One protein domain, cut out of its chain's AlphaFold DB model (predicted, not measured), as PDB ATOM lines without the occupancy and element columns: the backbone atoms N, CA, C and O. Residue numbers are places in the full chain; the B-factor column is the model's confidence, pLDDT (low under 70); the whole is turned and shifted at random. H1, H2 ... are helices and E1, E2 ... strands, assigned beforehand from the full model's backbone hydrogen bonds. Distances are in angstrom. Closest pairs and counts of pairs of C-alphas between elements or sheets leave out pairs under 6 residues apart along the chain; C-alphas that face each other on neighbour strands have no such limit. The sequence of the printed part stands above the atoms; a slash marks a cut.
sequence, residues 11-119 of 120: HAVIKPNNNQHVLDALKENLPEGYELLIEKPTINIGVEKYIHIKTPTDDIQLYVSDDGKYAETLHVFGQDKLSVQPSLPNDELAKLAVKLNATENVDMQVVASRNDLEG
ATOM      1  N   HIS A  11      21.600  35.476  39.754       87.31
ATOM      2  CA  HIS A  11      22.870  35.635  39.070       87.31
ATOM      3  C   HIS A  11      22.625  36.368  37.763       87.31
ATOM      4  O   HIS A  11      21.585  36.180  37.133       87.31
ATOM      5  N   ALA A  12      23.578  37.174  37.326       93.38
ATOM      6  CA  ALA A  12      23.521  37.828  36.044       93.38
ATOM      7  C   ALA A  12      24.838  37.710  35.290       93.38
ATOM      8  O   ALA A  12      25.921  37.776  35.872       93.38
ATOM      9  N   VAL A  13      24.707  37.586  33.974       96.44
ATOM     10  CA  VAL A  13      25.816  37.627  33.025       96.44
ATOM     11  C   VAL A  13      25.723  38.938  32.260       96.44
ATOM     12  O   VAL A  13      24.656  39.279  31.751       96.44
ATOM     13  N   ILE A  14      26.835  39.659  32.174       97.56
ATOM     14  CA  ILE A  14      26.957  40.959  31.514       97.56
ATOM     15  C   ILE A  14      27.936  40.823  30.351       97.56
ATOM     16  O   ILE A  14      29.051  40.328  30.532       97.56
ATOM     17  N   LYS A  15      27.540  41.274  29.160       97.56
ATOM     18  CA  LYS A  15      28.344  41.212  27.937       97.56
ATOM     19  C   LYS A  15      28.224  42.509  27.137       97.56
ATOM     20  O   LYS A  15      27.112  42.979  26.921       97.56
ATOM     21  N   PRO A  16      29.332  43.084  26.653       96.75
ATOM     22  CA  PRO A  16      29.264  44.125  25.644       96.75
ATOM     23  C   PRO A  16      28.777  43.534  24.311       96.75
ATOM     24  O   PRO A  16      29.128  42.411  23.945       96.75
ATOM     25  N   ASN A  17      27.981  44.301  23.569       93.62
ATOM     26  CA  ASN A  17      27.481  43.912  22.244       93.62
ATOM     27  C   ASN A  17      28.514  44.152  21.129       93.62
ATOM     28  O   ASN A  17      28.364  43.673  20.005       93.62
ATOM     29  N   ASN A  18      29.576  44.888  21.442       91.31
ATOM     30  CA  ASN A  18      30.737  45.108  20.594       91.31
ATOM     31  C   ASN A  18      31.943  44.308  21.137       91.31
ATOM     32  O   ASN A  18      31.896  43.702  22.204       91.31
ATOM     33  N   ASN A  19      33.058  44.302  20.405       88.69
ATOM     34  CA  ASN A  19      34.260  43.555  20.801       88.69
ATOM     35  C   ASN A  19      35.117  44.303  21.854       88.69
ATOM     36  O   ASN A  19      36.346  44.217  21.824       88.69
ATOM     37  N   GLN A  20      34.481  45.093  22.725       95.25
ATOM     38  CA  GLN A  20      35.114  45.886  23.782       95.25
ATOM     39  C   GLN A  20      35.303  45.052  25.053       95.25
ATOM     40  O   GLN A  20      34.619  44.054  25.274       95.25
ATOM     41  N   HIS A  21      36.229  45.473  25.913       96.81
ATOM     42  CA  HIS A  21      36.385  44.894  27.243       96.81
ATOM     43  C   HIS A  21      35.183  45.260  28.133       96.81
ATOM     44  O   HIS A  21      34.784  46.425  28.194       96.81
ATOM     45  N   VAL A  22      34.632  44.296  28.878       97.12
ATOM     46  CA  VAL A  22      33.383  44.463  29.647       97.12
ATOM     47  C   VAL A  22      33.451  45.605  30.665       97.12
ATOM     48  O   VAL A  22      32.492  46.354  30.819       97.12
ATOM     49  N   LEU A  23      34.597  45.794  31.328       96.56
ATOM     50  CA  LEU A  23      34.776  46.886  32.292       96.56
ATOM     51  C   LEU A  23      34.752  48.275  31.649       96.56
ATOM     52  O   LEU A  23      34.299  49.220  32.287       96.56
ATOM     53  N   ASP A  24      35.238  48.410  30.418       96.56
ATOM     54  CA  ASP A  24      35.217  49.696  29.719       96.56
ATOM     55  C   ASP A  24      33.801  49.997  29.232       96.56
ATOM     56  O   ASP A  24      33.290  51.088  29.471       96.56
ATOM     57  N   ALA A  25      33.117  48.986  28.688       96.69
ATOM     58  CA  ALA A  25      31.716  49.106  28.309       96.69
ATOM     59  C   ALA A  25      30.825  49.465  29.512       96.69
ATOM     60  O   ALA A  25      29.955  50.326  29.399       96.69
ATOM     61  N   LEU A  26      31.070  48.874  30.688       96.81
ATOM     62  CA  LEU A  26      30.366  49.231  31.920       96.81
ATOM     63  C   LEU A  26      30.630  50.684  32.333       96.81
ATOM     64  O   LEU A  26      29.680  51.408  32.609       96.81
ATOM     65  N   LYS A  27      31.881  51.160  32.326       95.94
ATOM     66  CA  LYS A  27      32.183  52.567  32.668       95.94
ATOM     67  C   LYS A  27      31.452  53.569  31.778       95.94
ATOM     68  O   LYS A  27      31.095  54.642  32.251       95.94
ATOM     69  N   GLU A  28      31.254  53.231  30.507       95.62
ATOM     70  CA  GLU A  28      30.607  54.102  29.522       95.62
ATOM     71  C   GLU A  28      29.073  54.046  29.573       95.62
ATOM     72  O   GLU A  28      28.420  55.011  29.181       95.62
ATOM     73  N   ASN A  29      28.497  52.933  30.041       96.75
ATOM     74  CA  ASN A  29      27.060  52.652  29.922       96.75
ATOM     75  C   ASN A  29      26.340  52.486  31.266       96.75
ATOM     76  O   ASN A  29      25.127  52.261  31.283       96.75
ATOM     77  N   LEU A  30      27.045  52.587  32.397       96.69
ATOM     78  CA  LEU A  30      26.396  52.552  33.701       96.69
ATOM     79  C   LEU A  30      25.402  53.719  33.844       96.69
ATOM     80  O   LEU A  30      25.715  54.858  33.492       96.69
ATOM     81  N   PRO A  31      24.195  53.452  34.366       95.12
ATOM     82  CA  PRO A  31      23.181  54.481  34.528       95.12
ATOM     83  C   PRO A  31      23.550  55.479  35.632       95.12
ATOM     84  O   PRO A  31      24.331  55.183  36.535       95.12
ATOM     85  N   GLU A  32      22.923  56.655  35.602       93.62
ATOM     86  CA  GLU A  32      23.112  57.676  36.635       93.62
ATOM     87  C   GLU A  32      22.873  57.109  38.048       93.62
ATOM     88  O   GLU A  32      21.904  56.383  38.297       93.62
ATOM     89  N   GLY A  33      23.779  57.446  38.971       92.81
ATOM     90  CA  GLY A  33      23.773  56.957  40.351       92.81
ATOM     91  C   GLY A  33      24.414  55.580  40.550       92.81
ATOM     92  O   GLY A  33      24.450  55.111  41.684       92.81
ATOM     93  N   TYR A  34      24.915  54.944  39.484       95.94
ATOM     94  CA  TYR A  34      25.681  53.701  39.554       95.94
ATOM     95  C   TYR A  34      27.154  53.996  39.278       95.94
ATOM     96  O   TYR A  34      27.485  54.821  38.426       95.94
ATOM     97  N   GLU A  35      28.044  53.315  39.989       96.75
ATOM     98  CA  GLU A  35      29.486  53.529  39.882       96.75
ATOM     99  C   GLU A  35      30.219  52.189  39.832       96.75
ATOM    100  O   GLU A  35      30.010  51.327  40.686       96.75
ATOM    101  N   LEU A  36      31.088  52.012  38.832       97.25
ATOM    102  CA  LEU A  36      31.996  50.871  38.781       97.25
ATOM    103  C   LEU A  36      33.223  51.169  39.639       97.25
ATOM    104  O   LEU A  36      33.998  52.077  39.333       97.25
ATOM    105  N   LEU A  37      33.445  50.335  40.643       95.75
ATOM    106  CA  LEU A  37      34.560  50.435  41.565       95.75
ATOM    107  C   LEU A  37      35.478  49.216  41.415       95.75
ATOM    108  O   LEU A  37      35.038  48.076  41.244       95.75
ATOM    109  N   ILE A  38      36.785  49.480  41.426       94.00
ATOM    110  CA  ILE A  38      37.841  48.468  41.331       94.00
ATOM    111  C   ILE A  38      38.813  48.730  42.472       94.00
ATOM    112  O   ILE A  38      39.661  49.620  42.398       94.00
ATOM    113  N   GLU A  39      38.687  47.945  43.530       90.19
ATOM    114  CA  GLU A  39      39.414  48.143  44.774       90.19
ATOM    115  C   GLU A  39      40.420  47.018  45.013       90.19
ATOM    116  O   GLU A  39      40.329  45.921  44.456       90.19
ATOM    117  N   LYS A  40      41.413  47.285  45.861       84.31
ATOM    118  CA  LYS A  40      42.269  46.227  46.397       84.31
ATOM    119  C   LYS A  40      41.626  45.704  47.675       84.31
ATOM    120  O   LYS A  40      41.369  46.518  48.564       84.31
ATOM    121  N   PRO A  41      41.399  44.388  47.807       77.50
ATOM    122  CA  PRO A  41      40.844  43.852  49.035       77.50
ATOM    123  C   PRO A  41      41.775  44.164  50.214       77.50
ATOM    124  O   PRO A  41      42.997  44.037  50.129       77.50
ATOM    125  N   THR A  42      41.181  44.606  51.321       73.81
ATOM    126  CA  THR A  42      41.896  44.997  52.549       73.81
ATOM    127  C   THR A  42      42.566  43.816  53.244       73.81
ATOM    128  O   THR A  42      43.526  44.000  53.991       73.81
ATOM    129  N   ILE A  43      42.086  42.602  52.981       74.12
ATOM    130  CA  ILE A  43      42.645  41.348  53.477       74.12
ATOM    131  C   ILE A  43      43.112  40.543  52.267       74.12
ATOM    132  O   ILE A  43      42.378  40.387  51.293       74.12
ATOM    133  N   ASN A  44      44.338  40.025  52.323       68.81
ATOM    134  CA  ASN A  44      44.916  39.256  51.229       68.81
ATOM    135  C   ASN A  44      44.304  37.844  51.195       68.81
ATOM    136  O   ASN A  44      44.807  36.922  51.831       68.81
ATOM    137  N   ILE A  45      43.178  37.703  50.494       64.69
ATOM    138  CA  ILE A  45      42.378  36.470  50.392       64.69
ATOM    139  C   ILE A  45      42.583  35.730  49.061       64.69
ATOM    140  O   ILE A  45      41.711  34.995  48.613       64.69
ATOM    141  N   GLY A  46      43.727  35.934  48.402       67.62
ATOM    142  CA  GLY A  46      44.019  35.301  47.109       67.62
ATOM    143  C   GLY A  46      43.257  35.902  45.923       67.62
ATOM    144  O   GLY A  46      43.282  35.329  44.840       67.62
ATOM    145  N   VAL A  47      42.614  37.058  46.109       69.94
ATOM    146  CA  VAL A  47      41.989  37.842  45.038       69.94
ATOM    147  C   VAL A  47      42.757  39.153  44.901       69.94
ATOM    148  O   VAL A  47      42.938  39.871  45.882       69.94
ATOM    149  N   GLU A  48      43.244  39.471  43.700       75.06
ATOM    150  CA  GLU A  48      44.064  40.673  43.480       75.06
ATOM    151  C   GLU A  48      43.246  41.966  43.453       75.06
ATOM    152  O   GLU A  48      43.753  43.044  43.777       75.06
ATOM    153  N   LYS A  49      41.986  41.864  43.024       82.56
ATOM    154  CA  LYS A  49      41.081  42.993  42.833       82.56
ATOM    155  C   LYS A  49      39.670  42.599  43.214       82.56
ATOM    156  O   LYS A  49      39.209  41.505  42.910       82.56
ATOM    157  N   TYR A  50      38.991  43.536  43.835       86.75
ATOM    158  CA  TYR A  50      37.587  43.466  44.149       86.75
ATOM    159  C   TYR A  50      36.855  44.411  43.194       86.75
ATOM    160  O   TYR A  50      37.119  45.613  43.186       86.75
ATOM    161  N   ILE A  51      36.027  43.851  42.311       93.94
ATOM    162  CA  ILE A  51      35.298  44.600  41.285       93.94
ATOM    163  C   ILE A  51      33.828  44.571  41.656       93.94
ATOM    164  O   ILE A  51      33.268  43.496  41.877       93.94
ATOM    165  N   HIS A  52      33.207  45.738  41.708       95.06
ATOM    166  CA  HIS A  52      31.812  45.844  42.086       95.06
ATOM    167  C   HIS A  52      31.146  47.076  41.479       95.06
ATOM    168  O   HIS A  52      31.806  48.056  41.130       95.06
ATOM    169  N   ILE A  53      29.829  47.001  41.314       96.56
ATOM    170  CA  ILE A  53      28.992  48.126  40.916       96.56
ATOM    171  C   ILE A  53      28.254  48.596  42.159       96.56
ATOM    172  O   ILE A  53      27.371  47.905  42.669       96.56
ATOM    173  N   LYS A  54      28.584  49.800  42.614       95.75
ATOM    174  CA  LYS A  54      27.814  50.485  43.640       95.75
ATOM    175  C   LYS A  54      26.537  51.022  43.012       95.75
ATOM    176  O   LYS A  54      26.596  51.783  42.048       95.75
ATOM    177  N   THR A  55      25.395  50.619  43.545       93.38
ATOM    178  CA  THR A  55      24.077  51.111  43.140       93.38
ATOM    179  C   THR A  55      23.568  52.133  44.168       93.38
ATOM    180  O   THR A  55      24.168  52.300  45.236       93.38
ATOM    181  N   PRO A  56      22.451  52.833  43.900       90.75
ATOM    182  CA  PRO A  56      21.861  53.752  44.873       90.75
ATOM    183  C   PRO A  56      21.451  53.101  46.204       90.75
ATOM    184  O   PRO A  56      21.299  53.802  47.204       90.75
ATOM    185  N   THR A  57      21.221  51.789  46.218       89.44
ATOM    186  CA  THR A  57      20.632  51.062  47.355       89.44
ATOM    187  C   THR A  57      21.410  49.811  47.751       89.44
ATOM    188  O   THR A  57      21.117  49.242  48.800       89.44
ATOM    189  N   ASP A  58      22.390  49.386  46.952       90.62
ATOM    190  CA  ASP A  58      23.132  48.146  47.152       90.62
ATOM    191  C   ASP A  58      24.515  48.175  46.468       90.62
ATOM    192  O   ASP A  58      24.961  49.186  45.924       90.62
ATOM    193  N   ASP A  59      25.208  47.049  46.520       92.19
ATOM    194  CA  ASP A  59      26.532  46.814  45.990       92.19
ATOM    195  C   ASP A  59      26.548  45.434  45.311       92.19
ATOM    196  O   ASP A  59      26.175  44.426  45.916       92.19
ATOM    197  N   ILE A  60      26.913  45.398  44.028       93.81
ATOM    198  CA  ILE A  60      26.891  44.192  43.195       93.81
ATOM    199  C   ILE A  60      28.329  43.783  42.892       93.81
ATOM    200  O   ILE A  60      29.003  44.425  42.086       93.81
ATOM    201  N   GLN A  61      28.791  42.684  43.482       93.12
ATOM    202  CA  GLN A  61      30.115  42.142  43.199       93.12
ATOM    203  C   GLN A  61      30.148  41.441  41.845       93.12
ATOM    204  O   GLN A  61      29.288  40.613  41.532       93.12
ATOM    205  N   LEU A  62      31.212  41.700  41.091       95.00
ATOM    206  CA  LEU A  62      31.460  41.105  39.790       95.00
ATOM    207  C   LEU A  62      32.705  40.217  39.797       95.00
ATOM    208  O   LEU A  62      33.743  40.546  40.373       95.00
ATOM    209  N   TYR A  63      32.608  39.126  39.055       93.62
ATOM    210  CA  TYR A  63      33.722  38.405  38.466       93.62
ATOM    211  C   TYR A  63      33.850  38.821  36.999       93.62
ATOM    212  O   TYR A  63      32.846  38.960  36.308       93.62
ATOM    213  N   VAL A  64      35.072  39.020  36.510       95.12
ATOM    214  CA  VAL A  64      35.339  39.321  35.096       95.12
ATOM    215  C   VAL A  64      36.085  38.143  34.500       95.12
ATOM    216  O   VAL A  64      37.035  37.658  35.108       95.12
ATOM    217  N   SER A  65      35.662  37.699  33.319       94.69
ATOM    218  CA  SER A  65      36.336  36.623  32.603       94.69
ATOM    219  C   SER A  65      37.784  36.983  32.273       94.69
ATOM    220  O   SER A  65      38.105  38.143  32.019       94.69
ATOM    221  N   ASP A  66      38.663  35.981  32.212       92.44
ATOM    222  CA  ASP A  66      40.088  36.195  31.913       92.44
ATOM    223  C   ASP A  66      40.323  36.865  30.551       92.44
ATOM    224  O   ASP A  66      41.294  37.597  30.362       92.44
ATOM    225  N   ASP A  67      39.429  36.626  29.586       93.62
ATOM    226  CA  ASP A  67      39.466  37.264  28.269       93.62
ATOM    227  C   ASP A  67      38.817  38.660  28.237       93.62
ATOM    228  O   ASP A  67      38.830  39.317  27.195       93.62
ATOM    229  N   GLY A  68      38.240  39.105  29.357       94.38
ATOM    230  CA  GLY A  68      37.610  40.410  29.523       94.38
ATOM    231  C   GLY A  68      36.307  40.602  28.749       94.38
ATOM    232  O   GLY A  68      35.808  41.725  28.683       94.38
ATOM    233  N   LYS A  69      35.756  39.548  28.133       96.06
ATOM    234  CA  LYS A  69      34.578  39.648  27.258       96.06
ATOM    235  C   LYS A  69      33.251  39.578  27.992       96.06
ATOM    236  O   LYS A  69      32.232  39.938  27.413       96.06
ATOM    237  N   TYR A  70      33.227  39.089  29.224       96.44
ATOM    238  CA  TYR A  70      32.009  39.076  30.015       96.44
ATOM    239  C   TYR A  70      32.308  39.245  31.498       96.44
ATOM    240  O   TYR A  70      33.431  39.041  31.963       96.44
ATOM    241  N   ALA A  71      31.279  39.638  32.234       96.88
ATOM    242  CA  ALA A  71      31.287  39.650  33.681       96.88
ATOM    243  C   ALA A  71      30.103  38.844  34.212       96.88
ATOM    244  O   ALA A  71      29.071  38.711  33.556       96.88
ATOM    245  N   GLU A  72      30.272  38.310  35.406       95.50
ATOM    246  CA  GLU A  72      29.297  37.511  36.127       95.50
ATOM    247  C   GLU A  72      29.103  38.096  37.516       95.50
ATOM    248  O   GLU A  72      30.061  38.528  38.155       95.50
ATOM    249  N   THR A  73      27.873  38.113  38.011       93.00
ATOM    250  CA  THR A  73      27.614  38.588  39.370       93.00
ATOM    251  C   THR A  73      27.892  37.476  40.369       93.00
ATOM    252  O   THR A  73      27.344  36.376  40.245       93.00
ATOM    253  N   LEU A  74      28.703  37.782  41.376       87.00
ATOM    254  CA  LEU A  74      28.987  36.868  42.481       87.00
ATOM    255  C   LEU A  74      28.024  37.082  43.646       87.00
ATOM    256  O   LEU A  74      27.483  36.116  44.173       87.00
ATOM    257  N   HIS A  75      27.820  38.345  44.021       83.50
ATOM    258  CA  HIS A  75      27.051  38.738  45.197       83.50
ATOM    259  C   HIS A  75      26.286  40.028  44.955       83.50
ATOM    260  O   HIS A  75      26.741  40.895  44.205       83.50
ATOM    261  N   VAL A  76      25.174  40.178  45.669       85.12
ATOM    262  CA  VAL A  76      24.523  41.472  45.869       85.12
ATOM    263  C   VAL A  76      24.380  41.695  47.367       85.12
ATOM    264  O   VAL A  76      23.549  41.077  48.022       85.12
ATOM    265  N   PHE A  77      25.248  42.518  47.954       83.62
ATOM    266  CA  PHE A  77      25.542  42.450  49.393       83.62
ATOM    267  C   PHE A  77      24.356  42.708  50.320       83.62
ATOM    268  O   PHE A  77      24.305  42.151  51.420       83.62
ATOM    269  N   GLY A  78      23.462  43.615  49.953       81.06
ATOM    270  CA  GLY A  78      22.243  43.918  50.686       81.06
ATOM    271  C   GLY A  78      21.193  42.840  50.460       81.06
ATOM    272  O   GLY A  78      20.662  42.302  51.431       81.06
ATOM    273  N   GLN A  79      20.939  42.488  49.201       76.69
ATOM    274  CA  GLN A  79      19.943  41.482  48.825       76.69
ATOM    275  C   GLN A  79      20.265  40.072  49.334       76.69
ATOM    276  O   GLN A  79      19.365  39.383  49.805       76.69
ATOM    277  N   ASP A  80      21.533  39.662  49.331       78.50
ATOM    278  CA  ASP A  80      21.978  38.341  49.800       78.50
ATOM    279  C   ASP A  80      21.747  38.138  51.309       78.50
ATOM    280  O   ASP A  80      21.779  37.013  51.807       78.50
ATOM    281  N   LYS A  81      21.501  39.220  52.060       81.31
ATOM    282  CA  LYS A  81      21.180  39.171  53.496       81.31
ATOM    283  C   LYS A  81      19.684  39.033  53.770       81.31
ATOM    284  O   LYS A  81      19.300  38.858  54.929       81.31
ATOM    285  N   LEU A  82      18.836  39.175  52.755       76.62
ATOM    286  CA  LEU A  82      17.391  39.087  52.916       76.62
ATOM    287  C   LEU A  82      16.965  37.625  53.055       76.62
ATOM    288  O   LEU A  82      17.503  36.733  52.408       76.62
ATOM    289  N   SER A  83      15.952  37.382  53.887       74.31
ATOM    290  CA  SER A  83      15.344  36.053  54.005       74.31
ATOM    291  C   SER A  83      14.556  35.649  52.755       74.31
ATOM    292  O   SER A  83      14.353  34.463  52.530       74.31
ATOM    293  N   VAL A  84      14.111  36.633  51.965       74.06
ATOM    294  CA  VAL A  84      13.376  36.474  50.704       74.06
ATOM    295  C   VAL A  84      13.887  37.524  49.720       74.06
ATOM    296  O   VAL A  84      14.014  38.698  50.083       74.06
ATOM    297  N   GLN A  85      14.165  37.124  48.477       75.69
ATOM    298  CA  GLN A  85      14.593  38.059  47.438       75.69
ATOM    299  C   GLN A  85      13.477  39.048  47.087       75.69
ATOM    300  O   GLN A  85      12.299  38.680  47.039       75.69
ATOM    301  N   PRO A  86      13.814  40.312  46.789       76.81
ATOM    302  CA  PRO A  86      12.818  41.271  46.360       76.81
ATOM    303  C   PRO A  86      12.235  40.860  45.007       76.81
ATOM    304  O   PRO A  86      12.899  40.254  44.156       76.81
ATOM    305  N   SER A  87      10.981  41.255  44.790       77.62
ATOM    306  CA  SER A  87      10.348  41.168  43.477       77.62
ATOM    307  C   SER A  87      11.150  41.950  42.433       77.62
ATOM    308  O   SER A  87      11.806  42.942  42.756       77.62
ATOM    309  N   LEU A  88      11.057  41.542  41.163       76.06
ATOM    310  CA  LEU A  88      11.831  42.132  40.059       76.06
ATOM    311  C   LEU A  88      11.816  43.677  40.000       76.06
ATOM    312  O   LEU A  88      12.872  44.255  39.767       76.06
ATOM    313  N   PRO A  89      10.695  44.394  40.246       77.19
ATOM    314  CA  PRO A  89      10.703  45.861  40.221       77.19
ATOM    315  C   PRO A  89      11.565  46.506  41.310       77.19
ATOM    316  O   PRO A  89      11.984  47.652  41.162       77.19
ATOM    317  N   ASN A  90      11.803  45.796  42.413       78.94
ATOM    318  CA  ASN A  90      12.594  46.262  43.548       78.94
ATOM    319  C   ASN A  90      14.008  45.671  43.557       78.94
ATOM    320  O   ASN A  90      14.827  46.094  44.367       78.94
ATOM    321  N   ASP A  91      14.284  44.737  42.653       85.81
ATOM    322  CA  ASP A  91      15.546  44.033  42.539       85.81
ATOM    323  C   ASP A  91      16.606  44.871  41.815       85.81
ATOM    324  O   ASP A  91      16.382  45.323  40.691       85.81
ATOM    325  N   GLU A  92      17.761  45.095  42.443       88.12
ATOM    326  CA  GLU A  92      18.798  45.945  41.848       88.12
ATOM    327  C   GLU A  92      19.448  45.310  40.616       88.12
ATOM    328  O   GLU A  92      19.753  46.030  39.663       88.12
ATOM    329  N   LEU A  93      19.577  43.979  40.570       90.38
ATOM    330  CA  LEU A  93      20.061  43.278  39.378       90.38
ATOM    331  C   LEU A  93      19.111  43.440  38.189       90.38
ATOM    332  O   LEU A  93      19.553  43.790  37.096       90.38
ATOM    333  N   ALA A  94      17.809  43.241  38.390       89.88
ATOM    334  CA  ALA A  94      16.800  43.414  37.352       89.88
ATOM    335  C   ALA A  94      16.711  44.870  36.879       89.88
ATOM    336  O   ALA A  94      16.643  45.123  35.675       89.88
ATOM    337  N   LYS A  95      16.763  45.843  37.800       91.81
ATOM    338  CA  LYS A  95      16.804  47.270  37.443       91.81
ATOM    339  C   LYS A  95      18.037  47.607  36.616       91.81
ATOM    340  O   LYS A  95      17.913  48.314  35.615       91.81
ATOM    341  N   LEU A  96      19.209  47.124  37.030       94.25
ATOM    342  CA  LEU A  96      20.450  47.344  36.297       94.25
ATOM    343  C   LEU A  96      20.368  46.721  34.902       94.25
ATOM    344  O   LEU A  96      20.689  47.396  33.928       94.25
ATOM    345  N   ALA A  97      19.850  45.497  34.789       94.06
ATOM    346  CA  ALA A  97      19.701  44.816  33.510       94.06
ATOM    347  C   ALA A  97      18.788  45.576  32.543       94.06
ATOM    348  O   ALA A  97      19.163  45.812  31.399       94.06
ATOM    349  N   VAL A  98      17.622  46.040  33.010       93.56
ATOM    350  CA  VAL A  98      16.710  46.857  32.191       93.56
ATOM    351  C   VAL A  98      17.403  48.124  31.686       93.56
ATOM    352  O   VAL A  98      17.254  48.479  30.518       93.56
ATOM    353  N   LYS A  99      18.170  48.802  32.547       94.88
ATOM    354  CA  LYS A  99      18.870  50.043  32.190       94.88
ATOM    355  C   LYS A  99      20.029  49.805  31.220       94.88
ATOM    356  O   LYS A  99      20.146  50.557  30.261       94.88
ATOM    357  N   LEU A 100      20.850  48.777  31.443       95.50
ATOM    358  CA  LEU A 100      21.963  48.436  30.551       95.50
ATOM    359  C   LEU A 100      21.457  47.986  29.181       95.50
ATOM    360  O   LEU A 100      21.914  48.516  28.172       95.50
ATOM    361  N   ASN A 101      20.441  47.122  29.132       95.44
ATOM    362  CA  ASN A 101      19.880  46.639  27.867       95.44
ATOM    363  C   ASN A 101      19.283  47.780  27.029       95.44
ATOM    364  O   ASN A 101      19.344  47.740  25.803       95.44
ATOM    365  N   ALA A 102      18.761  48.831  27.675       94.81
ATOM    366  CA  ALA A 102      18.267  50.025  26.991       94.81
ATOM    367  C   ALA A 102      19.372  50.863  26.317       94.81
ATOM    368  O   ALA A 102      19.057  51.702  25.476       94.81
ATOM    369  N   THR A 103      20.649  50.659  26.662       94.19
ATOM    370  CA  THR A 103      21.779  51.323  25.985       94.19
ATOM    371  C   THR A 103      22.118  50.691  24.639       94.19
ATOM    372  O   THR A 103      22.856  51.293  23.867       94.19
ATOM    373  N   GLU A 104      21.642  49.467  24.383       92.38
ATOM    374  CA  GLU A 104      21.993  48.627  23.226       92.38
ATOM    375  C   GLU A 104      23.497  48.295  23.094       92.38
ATOM    376  O   GLU A 104      23.887  47.535  22.206       92.38
ATOM    377  N   ASN A 105      24.348  48.779  24.004       94.56
ATOM    378  CA  ASN A 105      25.796  48.550  24.002       94.56
ATOM    379  C   ASN A 105      26.219  47.424  24.946       94.56
ATOM    380  O   ASN A 105      27.259  46.800  24.731       94.56
ATOM    381  N   VAL A 106      25.428  47.169  25.988       96.56
ATOM    382  CA  VAL A 106      25.692  46.151  27.008       96.56
ATOM    383  C   VAL A 106      24.429  45.329  27.220       96.56
ATOM    384  O   VAL A 106      23.394  45.874  27.593       96.56
ATOM    385  N   ASP A 107      24.525  44.023  26.991       96.81
ATOM    386  CA  ASP A 107      23.497  43.048  27.340       96.81
ATOM    387  C   ASP A 107      23.754  42.505  28.748       96.81
ATOM    388  O   ASP A 107      24.872  42.124  29.103       96.81
ATOM    389  N   MET A 108      22.707  42.455  29.557       96.12
ATOM    390  CA  MET A 108      22.708  41.853  30.878       96.12
ATOM    391  C   MET A 108      21.515  40.910  30.999       96.12
ATOM    392  O   MET A 108      20.353  41.305  30.866       96.12
ATOM    393  N   GLN A 109      21.816  39.650  31.304       93.88
ATOM    394  CA  GLN A 109      20.835  38.583  31.457       93.88
ATOM    395  C   GLN A 109      20.781  38.150  32.911       93.88
ATOM    396  O   GLN A 109      21.784  37.687  33.447       93.88
ATOM    397  N   VAL A 110      19.612  38.284  33.538       90.75
ATOM    398  CA  VAL A 110      19.383  37.890  34.934       90.75
ATOM    399  C   VAL A 110      18.698  36.527  34.973       90.75
ATOM    400  O   VAL A 110      17.636  36.329  34.387       90.75
ATOM    401  N   VAL A 111      19.301  35.594  35.701       88.00
ATOM    402  CA  VAL A 111      18.773  34.266  36.004       88.00
ATOM    403  C   VAL A 111      18.378  34.240  37.473       88.00
ATOM    404  O   VAL A 111      19.168  34.604  38.342       88.00
ATOM    405  N   ALA A 112      17.153  33.802  37.753       81.75
ATOM    406  CA  ALA A 112      16.637  33.702  39.111       81.75
ATOM    407  C   ALA A 112      15.873  32.393  39.322       81.75
ATOM    408  O   ALA A 112      15.313  31.835  38.371       81.75
ATOM    409  N   SER A 113      15.823  31.904  40.564       78.25
ATOM    410  CA  SER A 113      14.944  30.785  40.901       78.25
ATOM    411  C   SER A 113      13.473  31.189  40.741       78.25
ATOM    412  O   SER A 113      13.108  32.367  40.792       78.25
ATOM    413  N   ARG A 114      12.586  30.203  40.576       76.19
ATOM    414  CA  ARG A 114      11.144  30.463  40.460       76.19
ATOM    415  C   ARG A 114      10.582  31.216  41.672       76.19
ATOM    416  O   ARG A 114       9.731  32.079  41.492       76.19
ATOM    417  N   ASN A 115      11.050  30.911  42.879       73.81
ATOM    418  CA  ASN A 115      10.549  31.555  44.094       73.81
ATOM    419  C   ASN A 115      11.012  33.013  44.181       73.81
ATOM    420  O   ASN A 115      10.209  33.882  44.511       73.81
ATOM    421  N   ASP A 116      12.238  33.303  43.738       71.50
ATOM    422  CA  ASP A 116      12.753  34.674  43.656       71.50
ATOM    423  C   ASP A 116      11.990  35.511  42.617       71.50
ATOM    424  O   ASP A 116      11.778  36.709  42.808       71.50
ATOM    425  N   LEU A 117      11.567  34.895  41.506       70.62
ATOM    426  CA  LEU A 117      10.701  35.544  40.512       70.62
ATOM    427  C   LEU A 117       9.300  35.832  41.071       70.62
ATOM    428  O   LEU A 117       8.687  36.836  40.708       70.62
ATOM    429  N   GLU A 118       8.794  34.956  41.939       70.56
ATOM    430  CA  GLU A 118       7.480  35.089  42.572       70.56
ATOM    431  C   GLU A 118       7.503  35.976  43.838       70.56
ATOM    432  O   GLU A 118       6.432  36.384  44.291       70.56
ATOM    433  N   GLY A 119       8.685  36.310  44.377       63.53
ATOM    434  CA  GLY A 119       8.867  37.121  45.590       63.53
ATOM    435  C   GLY A 119       8.325  36.447  46.855       63.53
ATOM    436  O   GLY A 119       7.655  37.108  47.652       63.53
TER     437      GLY A 119
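AT A GLANCE: This is residues 11 to 119 of the 120 residues of an uncharacterized protein of Acinetobacter sp. ANC 3832 (UniProt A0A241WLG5). Picture one strongly twisted, curled sheet of six strands, with H1 and H2 packed over one face, while the short H3 follows the end of edge strand E6, away from both other helices. These are two layers, helices on one face of a sheet. The printed part has 109 residues with three named helices and six named strands, in the order E1 H1 E2 E3 E4 E5 H2 E6 H3, and its class is mixed, helices and strands. The sheet runs E2 E3 E4 E5 E1 E6, all antiparallel. The whole is compact, with a radius of gyration of the C-alphas of 13.8 A, and rounded, spanning 37 by 35 by 24 A.

IN THESE COORDINATES: Find C-alpha 11 at (22.870, 35.635, 39.070); from there E1, residues 11 to 16, runs 17.1 A. H1 is residues 22 to 29, 10.3 A. Next come E2, residues 35 to 39, 12.3 A, and E3, residues 50 to 54, 12.0 A. E4 covers residues 59 to 64, 15.9 A, and E5 residues 71 to 76, 14.1 A. Look for H2 from C-alpha 92 at (18.798, 45.945, 41.848) to residue 101, 14.0 A. E6, residues 106 to 112, is 19.6 A long, and H3, residues 114 to 118, is 6.3 A, ending at C-alpha 118 at (7.480, 35.089, 42.572).

HOW THE PARTS SIT: Start in the sheet, where E1 and E6 are antiparallel at 167 degrees, with N 13 and O 109 3.0 A apart, within hydrogen-bond range. On its other side E1 has E5, with N 14 and O 71 at 2.8 A. E2 E3 E4 E5 is a meander, each strand the antiparallel neighbour of the one before, built of three hairpins: look at N 37 and O 52, 2.8 A; N 60 and O 53, 2.9 A; N 63 and O 72, 2.8 A. E5, H2 and E6 form a split strand-helix-strand unit, two strands running the same way with E1 between them, and its crossover is right-handed. H2 is on the sheet; its closest C-alphas to E6 are those of Ala 97 and Met 108, 5.0 A. H1 is on the sheet too, at a height over the sheet of 4.9 A, over none of its strands. H1 and H2 are close but not clearly touching, Asn 29 and Leu 100 having the closest C-alphas at 6.6 A, and are about perpendicular at 80 degrees. H3 is not on the sheet and is apart from H2. In H1, H2 and H3 every O i to N i+4 pair is within hydrogen-bond range.

THE WHOLE: The two C-alphas farthest apart, those of Asn 19 and Ser 83, are 38.9 A apart. The printed part has no cut. Look at residues 77 to 91 for the one long link, from E5 to H2. The mean pLDDT of the printed part is 88.3; residues 44 to 47 and residue 119 are under 70.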